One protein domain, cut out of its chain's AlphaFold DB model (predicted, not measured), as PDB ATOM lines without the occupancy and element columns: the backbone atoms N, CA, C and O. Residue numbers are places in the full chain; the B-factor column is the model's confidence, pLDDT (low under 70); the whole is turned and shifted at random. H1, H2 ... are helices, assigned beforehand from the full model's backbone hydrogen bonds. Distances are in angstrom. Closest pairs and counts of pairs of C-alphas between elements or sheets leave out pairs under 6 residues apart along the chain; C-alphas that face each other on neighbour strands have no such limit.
ATOM      1  N   SER A 112     -53.270 -15.802  29.991       91.12
ATOM      2  CA  SER A 112     -52.337 -14.743  29.604       91.12
ATOM      3  C   SER A 112     -51.555 -14.241  30.823       91.12
ATOM      4  O   SER A 112     -52.055 -14.270  31.949       91.12
ATOM      5  N   LEU A 113     -50.358 -13.684  30.603       92.19
ATOM      6  CA  LEU A 113     -49.576 -13.048  31.672       92.19
ATOM      7  C   LEU A 113     -50.388 -11.971  32.415       92.19
ATOM      8  O   LEU A 113     -50.332 -11.880  33.638       92.19
ATOM      9  N   GLN A 114     -51.204 -11.194  31.694       92.19
ATOM     10  CA  GLN A 114     -52.101 -10.202  32.294       92.19
ATOM     11  C   GLN A 114     -53.112 -10.837  33.261       92.19
ATOM     12  O   GLN A 114     -53.384 -10.266  34.319       92.19
ATOM     13  N   ALA A 115     -53.671 -12.000  32.910       91.69
ATOM     14  CA  ALA A 115     -54.601 -12.718  33.772       91.69
ATOM     15  C   ALA A 115     -53.904 -13.171  35.062       91.69
ATOM     16  O   ALA A 115     -54.415 -12.905  36.149       91.69
ATOM     17  N   PHE A 116     -52.707 -13.755  34.964       93.12
ATOM     18  CA  PHE A 116     -51.955 -14.185  36.144       93.12
ATOM     19  C   PHE A 116     -51.507 -13.015  37.027       93.12
ATOM     20  O   PHE A 116     -51.651 -13.085  38.245       93.12
ATOM     21  N   LEU A 117     -51.076 -11.893  36.446       93.44
ATOM     22  CA  LEU A 117     -50.775 -10.673  37.204       93.44
ATOM     23  C   LEU A 117     -52.007 -10.138  37.961       93.44
ATOM     24  O   LEU A 117     -51.899  -9.669  39.093       93.44
ATOM     25  N   HIS A 118     -53.200 -10.233  37.369       92.25
ATOM     26  CA  HIS A 118     -54.442  -9.875  38.059       92.25
ATOM     27  C   HIS A 118     -54.797 -10.854  39.185       92.25
ATOM     28  O   HIS A 118     -55.296 -10.448  40.233       92.25
ATOM     29  N   VAL A 119     -54.515 -12.139  38.995       91.81
ATOM     30  CA  VAL A 119     -54.723 -13.170  40.016       91.81
ATOM     31  C   VAL A 119     -53.810 -12.929  41.205       91.81
ATOM     32  O   VAL A 119     -54.304 -12.934  42.330       91.81
ATOM     33  N   VAL A 120     -52.530 -12.632  40.975       93.69
ATOM     34  CA  VAL A 120     -51.599 -12.218  42.032       93.69
ATOM     35  C   VAL A 120     -52.190 -11.041  42.810       93.69
ATOM     36  O   VAL A 120     -52.369 -11.144  44.019       93.69
ATOM     37  N   ASP A 121     -52.636  -9.981  42.126       92.81
ATOM     38  CA  ASP A 121     -53.237  -8.803  42.769       92.81
ATOM     39  C   ASP A 121     -54.433  -9.115  43.676       92.81
ATOM     40  O   ASP A 121     -54.640  -8.415  44.668       92.81
ATOM     41  N   LEU A 122     -55.264 -10.089  43.306       91.75
ATOM     42  CA  LEU A 122     -56.443 -10.477  44.078       91.75
ATOM     43  C   LEU A 122     -56.098 -11.442  45.208       91.75
ATOM     44  O   LEU A 122     -56.688 -11.354  46.283       91.75
ATOM     45  N   ARG A 123     -55.185 -12.379  44.955       92.44
ATOM     46  CA  ARG A 123     -54.899 -13.486  45.864       92.44
ATOM     47  C   ARG A 123     -53.839 -13.149  46.893       92.44
ATOM     48  O   ARG A 123     -53.869 -13.769  47.938       92.44
ATOM     49  N   THR A 124     -53.004 -12.129  46.692       91.06
ATOM     50  CA  THR A 124     -52.032 -11.670  47.701       91.06
ATOM     51  C   THR A 124     -52.552 -10.539  48.594       91.06
ATOM     52  O   THR A 124     -51.763  -9.889  49.281       91.06
ATOM     53  N   LYS A 125     -53.857 -10.236  48.570       88.75
ATOM     54  CA  LYS A 125     -54.425  -9.212  49.457       88.75
ATOM     55  C   LYS A 125     -54.534  -9.726  50.898       88.75
ATOM     56  O   LYS A 125     -54.817 -10.908  51.081       88.75
ATOM     57  N   PRO A 126     -54.400  -8.855  51.918       85.06
ATOM     58  CA  PRO A 126     -54.468  -9.270  53.323       85.06
ATOM     59  C   PRO A 126     -55.802  -9.903  53.745       85.06
ATOM     60  O   PRO A 126     -55.837 -10.685  54.689       85.06
ATOM     61  N   ASP A 127     -56.895  -9.549  53.070       84.38
ATOM     62  CA  ASP A 127     -58.249 -10.048  53.318       84.38
ATOM     63  C   ASP A 127     -58.566 -11.352  52.570       84.38
ATOM     64  O   ASP A 127     -59.572 -11.999  52.865       84.38
ATOM     65  N   ALA A 128     -57.714 -11.763  51.626       87.06
ATOM     66  CA  ALA A 128     -57.837 -13.056  50.976       87.06
ATOM     67  C   ALA A 128     -57.541 -14.184  51.974       87.06
ATOM     68  O   ALA A 128     -56.779 -14.023  52.925       87.06
ATOM     69  N   GLN A 129     -58.117 -15.360  51.752       86.69
ATOM     70  CA  GLN A 129     -57.843 -16.518  52.595       86.69
ATOM     71  C   GLN A 129     -56.346 -16.895  52.548       86.69
ATOM     72  O   GLN A 129     -55.765 -16.975  51.470       86.69
ATOM     73  N   TRP A 130     -55.726 -17.167  53.701       89.69
ATOM     74  CA  TRP A 130     -54.285 -17.458  53.794       89.69
ATOM     75  C   TRP A 130     -53.808 -18.523  52.795       89.69
ATOM     76  O   TRP A 130     -52.800 -18.322  52.123       89.69
ATOM     77  N   GLU A 131     -54.564 -19.611  52.633       91.25
ATOM     78  CA  GLU A 131     -54.243 -20.687  51.697       91.25
ATOM     79  C   GLU A 131     -54.147 -20.162  50.253       91.25
ATOM     80  O   GLU A 131     -53.159 -20.419  49.573       91.25
ATOM     81  N   THR A 132     -55.107 -19.344  49.799       90.88
ATOM     82  CA  THR A 132     -55.062 -18.763  48.445       90.88
ATOM     83  C   THR A 132     -53.941 -17.731  48.293       90.88
ATOM     84  O   THR A 132     -53.385 -17.601  47.203       90.88
ATOM     85  N   GLN A 133     -53.552 -17.051  49.380       92.44
ATOM     86  CA  GLN A 133     -52.389 -16.162  49.373       92.44
ATOM     87  C   GLN A 133     -51.096 -16.922  49.094       92.44
ATOM     88  O   GLN A 133     -50.290 -16.435  48.305       92.44
ATOM     89  N   GLN A 134     -50.908 -18.117  49.666       94.06
ATOM     90  CA  GLN A 134     -49.701 -18.916  49.415       94.06
ATOM     91  C   GLN A 134     -49.581 -19.303  47.935       94.06
ATOM     92  O   GLN A 134     -48.519 -19.125  47.341       94.06
ATOM     93  N   TYR A 135     -50.685 -19.724  47.305       92.44
ATOM     94  CA  TYR A 135     -50.709 -19.961  45.856       92.44
ATOM     95  C   TYR A 135     -50.425 -18.679  45.061       92.44
ATOM     96  O   TYR A 135     -49.641 -18.704  44.118       92.44
ATOM     97  N   GLY A 136     -51.018 -17.544  45.448       93.69
ATOM     98  CA  GLY A 136     -50.766 -16.254  44.798       93.69
ATOM     99  C   GLY A 136     -49.301 -15.811  44.875       93.69
ATOM    100  O   GLY A 136     -48.777 -15.280  43.899       93.69
ATOM    101  N   ILE A 137     -48.628 -16.060  46.003       94.44
ATOM    102  CA  ILE A 137     -47.195 -15.785  46.180       94.44
ATOM    103  C   ILE A 137     -46.367 -16.688  45.267       94.44
ATOM    104  O   ILE A 137     -45.522 -16.180  44.541       94.44
ATOM    105  N   ALA A 138     -46.653 -17.989  45.224       95.00
ATOM    106  CA  ALA A 138     -45.905 -18.908  44.371       95.00
ATOM    107  C   ALA A 138     -46.060 -18.571  42.874       95.00
ATOM    108  O   ALA A 138     -45.081 -18.562  42.132       95.00
ATOM    109  N   VAL A 139     -47.269 -18.194  42.437       93.56
ATOM    110  CA  VAL A 139     -47.511 -17.682  41.074       93.56
ATOM    111  C   VAL A 139     -46.697 -16.410  40.817       93.56
ATOM    112  O   VAL A 139     -46.084 -16.275  39.761       93.56
ATOM    113  N   ARG A 140     -46.672 -15.471  41.773       95.12
ATOM    114  CA  ARG A 140     -45.876 -14.240  41.660       95.12
ATOM    115  C   ARG A 140     -44.392 -14.553  41.509       95.12
ATOM    116  O   ARG A 140     -43.748 -13.922  40.682       95.12
ATOM    117  N   ASP A 141     -43.864 -15.492  42.285       95.62
ATOM    118  CA  ASP A 141     -42.439 -15.832  42.272       95.62
ATOM    119  C   ASP A 141     -42.022 -16.425  40.915       95.62
ATOM    120  O   ASP A 141     -41.000 -16.031  40.361       95.62
ATOM    121  N   ILE A 142     -42.879 -17.241  40.297       94.62
ATOM    122  CA  ILE A 142     -42.669 -17.768  38.936       94.62
ATOM    123  C   ILE A 142     -42.723 -16.654  37.885       94.62
ATOM    124  O   ILE A 142     -41.905 -16.598  36.965       94.62
ATOM    125  N   ILE A 143     -43.663 -15.713  38.022       94.88
ATOM    126  CA  ILE A 143     -43.708 -14.530  37.152       94.88
ATOM    127  C   ILE A 143     -42.450 -13.674  37.344       94.88
ATOM    128  O   ILE A 143     -41.936 -13.137  36.367       94.88
ATOM    129  N   ALA A 144     -41.957 -13.527  38.574       95.62
ATOM    130  CA  ALA A 144     -40.749 -12.766  38.873       95.62
ATOM    131  C   ALA A 144     -39.507 -13.409  38.243       95.62
ATOM    132  O   ALA A 144     -38.634 -12.692  37.760       95.62
ATOM    133  N   GLU A 145     -39.452 -14.741  38.201       96.00
ATOM    134  CA  GLU A 145     -38.378 -15.496  37.560       96.00
ATOM    135  C   GLU A 145     -38.369 -15.312  36.034       96.00
ATOM    136  O   GLU A 145     -37.331 -14.987  35.457       96.00
ATOM    137  N   HIS A 146     -39.519 -15.464  35.369       95.56
ATOM    138  CA  HIS A 146     -39.581 -15.472  33.900       95.56
ATOM    139  C   HIS A 146     -39.882 -14.107  33.258       95.56
ATOM    140  O   HIS A 146     -39.444 -13.837  32.139       95.56
ATOM    141  N   PHE A 147     -40.625 -13.233  33.939       95.88
ATOM    142  CA  PHE A 147     -41.099 -11.941  33.421       95.88
ATOM    143  C   PHE A 147     -40.872 -10.777  34.412       95.88
ATOM    144  O   PHE A 147     -41.801  -9.998  34.670       95.88
ATOM    145  N   PRO A 148     -39.643 -10.582  34.934       96.06
ATOM    146  CA  PRO A 148     -39.364  -9.624  36.011       96.06
ATOM    147  C   PRO A 148     -39.745  -8.181  35.653       96.06
ATOM    148  O   PRO A 148     -40.359  -7.480  36.453       96.06
ATOM    149  N   VAL A 149     -39.454  -7.747  34.421       96.62
ATOM    150  CA  VAL A 149     -39.760  -6.381  33.955       96.62
ATOM    151  C   VAL A 149     -41.272  -6.133  33.914       96.62
ATOM    152  O   VAL A 149     -41.739  -5.050  34.267       96.62
ATOM    153  N   CYS A 150     -42.059  -7.128  33.496       95.19
ATOM    154  CA  CYS A 150     -43.513  -7.002  33.447       95.19
ATOM    155  C   CYS A 150     -44.109  -6.888  34.851       95.19
ATOM    156  O   CYS A 150     -44.979  -6.043  35.063       95.19
ATOM    157  N   LEU A 151     -43.627  -7.701  35.798       95.50
ATOM    158  CA  LEU A 151     -44.051  -7.640  37.195       95.50
ATOM    159  C   LEU A 151     -43.720  -6.279  37.816       95.50
ATOM    160  O   LEU A 151     -44.609  -5.624  38.353       95.50
ATOM    161  N   GLU A 152     -42.484  -5.804  37.650       95.56
ATOM    162  CA  GLU A 152     -42.037  -4.508  38.170       95.56
ATOM    163  C   GLU A 152     -42.926  -3.359  37.661       95.56
ATOM    164  O   GLU A 152     -43.431  -2.544  38.439       95.56
ATOM    165  N   LYS A 153     -43.187  -3.308  36.346       95.62
ATOM    166  CA  LYS A 153     -44.068  -2.286  35.752       95.62
ATOM    167  C   LYS A 153     -45.513  -2.415  36.220       95.62
ATOM    168  O   LYS A 153     -46.191  -1.402  36.414       95.62
ATOM    169  N   TRP A 154     -45.994  -3.639  36.407       94.50
ATOM    170  CA  TRP A 154     -47.332  -3.888  36.925       94.50
ATOM    171  C   TRP A 154     -47.493  -3.405  38.367       94.50
ATOM    172  O   TRP A 154     -48.529  -2.841  38.707       94.50
ATOM    173  N   GLU A 155     -46.481  -3.565  39.213       91.69
ATOM    174  CA  GLU A 155     -46.513  -3.104  40.603       91.69
ATOM    175  C   GLU A 155     -46.386  -1.578  40.708       91.69
ATOM    176  O   GLU A 155     -47.139  -0.948  41.457       91.69
ATOM    177  N   GLN A 156     -45.531  -0.959  39.884       92.44
ATOM    178  CA  GLN A 156     -45.374   0.501  39.809       92.44
ATOM    179  C   GLN A 156     -46.682   1.224  39.470       92.44
ATOM    180  O   GLN A 156     -46.920   2.325  39.964       92.44
ATOM    181  N   ARG A 157     -47.582   0.605  38.692       88.31
ATOM    182  CA  ARG A 157     -48.878   1.214  38.337       88.31
ATOM    183  C   ARG A 157     -49.756   1.534  39.555       88.31
ATOM    184  O   ARG A 157     -50.676   2.337  39.434       88.31
ATOM    185  N   LYS A 158     -49.535   0.843  40.680       70.31
ATOM    186  CA  LYS A 158     -50.318   0.994  41.912       70.31
ATOM    187  C   LYS A 158     -49.775   2.096  42.820       70.31
ATOM    188  O   LYS A 158     -50.482   2.509  43.735       70.31
ATOM    189  N   GLN A 159     -48.543   2.556  42.600       58.91
ATOM    190  CA  GLN A 159     -47.980   3.672  43.355       58.91
ATOM    191  C   GLN A 159     -48.597   4.983  42.840       58.91
ATOM    192  O   GLN A 159     -48.768   5.136  41.626       58.91
ATOM    193  N   PRO A 160     -48.982   5.923  43.725       48.28
ATOM    194  CA  PRO A 160     -49.487   7.216  43.284       48.28
ATOM    195  C   PRO A 160     -48.425   7.882  42.403       48.28
ATOM    196  O   PRO A 160     -47.257   7.950  42.783       48.28
ATOM    197  N   ARG A 161     -48.821   8.336  41.206       48.22
ATOM    198  CA  ARG A 161     -47.926   9.111  40.340       48.22
ATOM    199  C   ARG A 161     -47.556  10.394  41.088       48.22
ATOM    200  O   ARG A 161     -48.462  11.123  41.487       48.22
ATOM    201  N   SER A 162     -46.257  10.598  41.312       42.62
ATOM    202  CA  SER A 162     -45.682  11.831  41.866       42.62
ATOM    203  C   SER A 162     -46.005  13.042  41.004       42.62
ATOM    204  O   SER A 162     -45.906  12.876  39.764       42.62
TER     205      SER A 162
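This is residues 112 to 162 of the 162 residues of the protein "Thymidylate synthase (FAD)" of Chloroflexi bacterium (UniProt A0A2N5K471). What shape do these atoms make? A helical hairpin, H1 folding back into the longer H2, is joined by a third, short helix H3, which turns off at the far end of H2 so that H2 and H3 make a V, with H1 packed on H2 and near H3. The last residues, 156 to 162, stick out as a free tail. What is it made of, and how large is it? The printed part has 51 residues with three named helices, in the order H1, H2, H3, and no named strand; its class is all helix. It is compact, with a radius of gyration of the C-alphas of 11.2 A, and spans 33 by 26 by 16 A.

Where does the first helix run? H1 is residues 113 to 123, 15.2 A from first to last C-alpha, and begins with C-alpha 113 at (-49.576, -13.048, 31.672). What comes next? H2 is residues 130 to 146, the longest helix with 17 residues and 24.8 A; its C-alpha 130 is at (-54.285, -17.458, 53.794). Where does the last helix end? H3 is residues 148 to 156, 12.4 A long, and its C-alpha 156 is at (-45.374, 0.501, 39.809).

How do H1 and H2 stand? They touch and form a helical hairpin, running opposite ways at a shallow tilt of 31 degrees. Their closest C-alphas, those of Val 120 and Gly 136, are 5.0 A apart. Where is H3? It is close to H1 but not clearly touching it, with the closest C-alphas, those of Leu 117 and Leu 151, 7.4 A apart; the two run the same way at a steep tilt of 51 degrees. It is also close to H2 but not clearly touching it, with the closest C-alphas, those of Ala 144 and Leu 151, 6.3 A apart, and these two run opposite ways at a steep tilt of 54 degrees. Are the helix backbones complete? In H1, H2 and H3 every O i to N i+4 pair is within hydrogen-bond range.

How far does it reach? The two C-alphas farthest apart are those of Glu 131 and Ser 162, at 35.0 A. Is it unbroken, and how are the helices linked? The printed part has no cut; the link from H1 to H2 is short, with 6 residues, and that from H2 to H3 is tight, with 1 residue. Where is confidence low? The mean pLDDT of the printed part is 88.9, and residues 159 to 162 are under 70; Ser 162 is the chain's last residue.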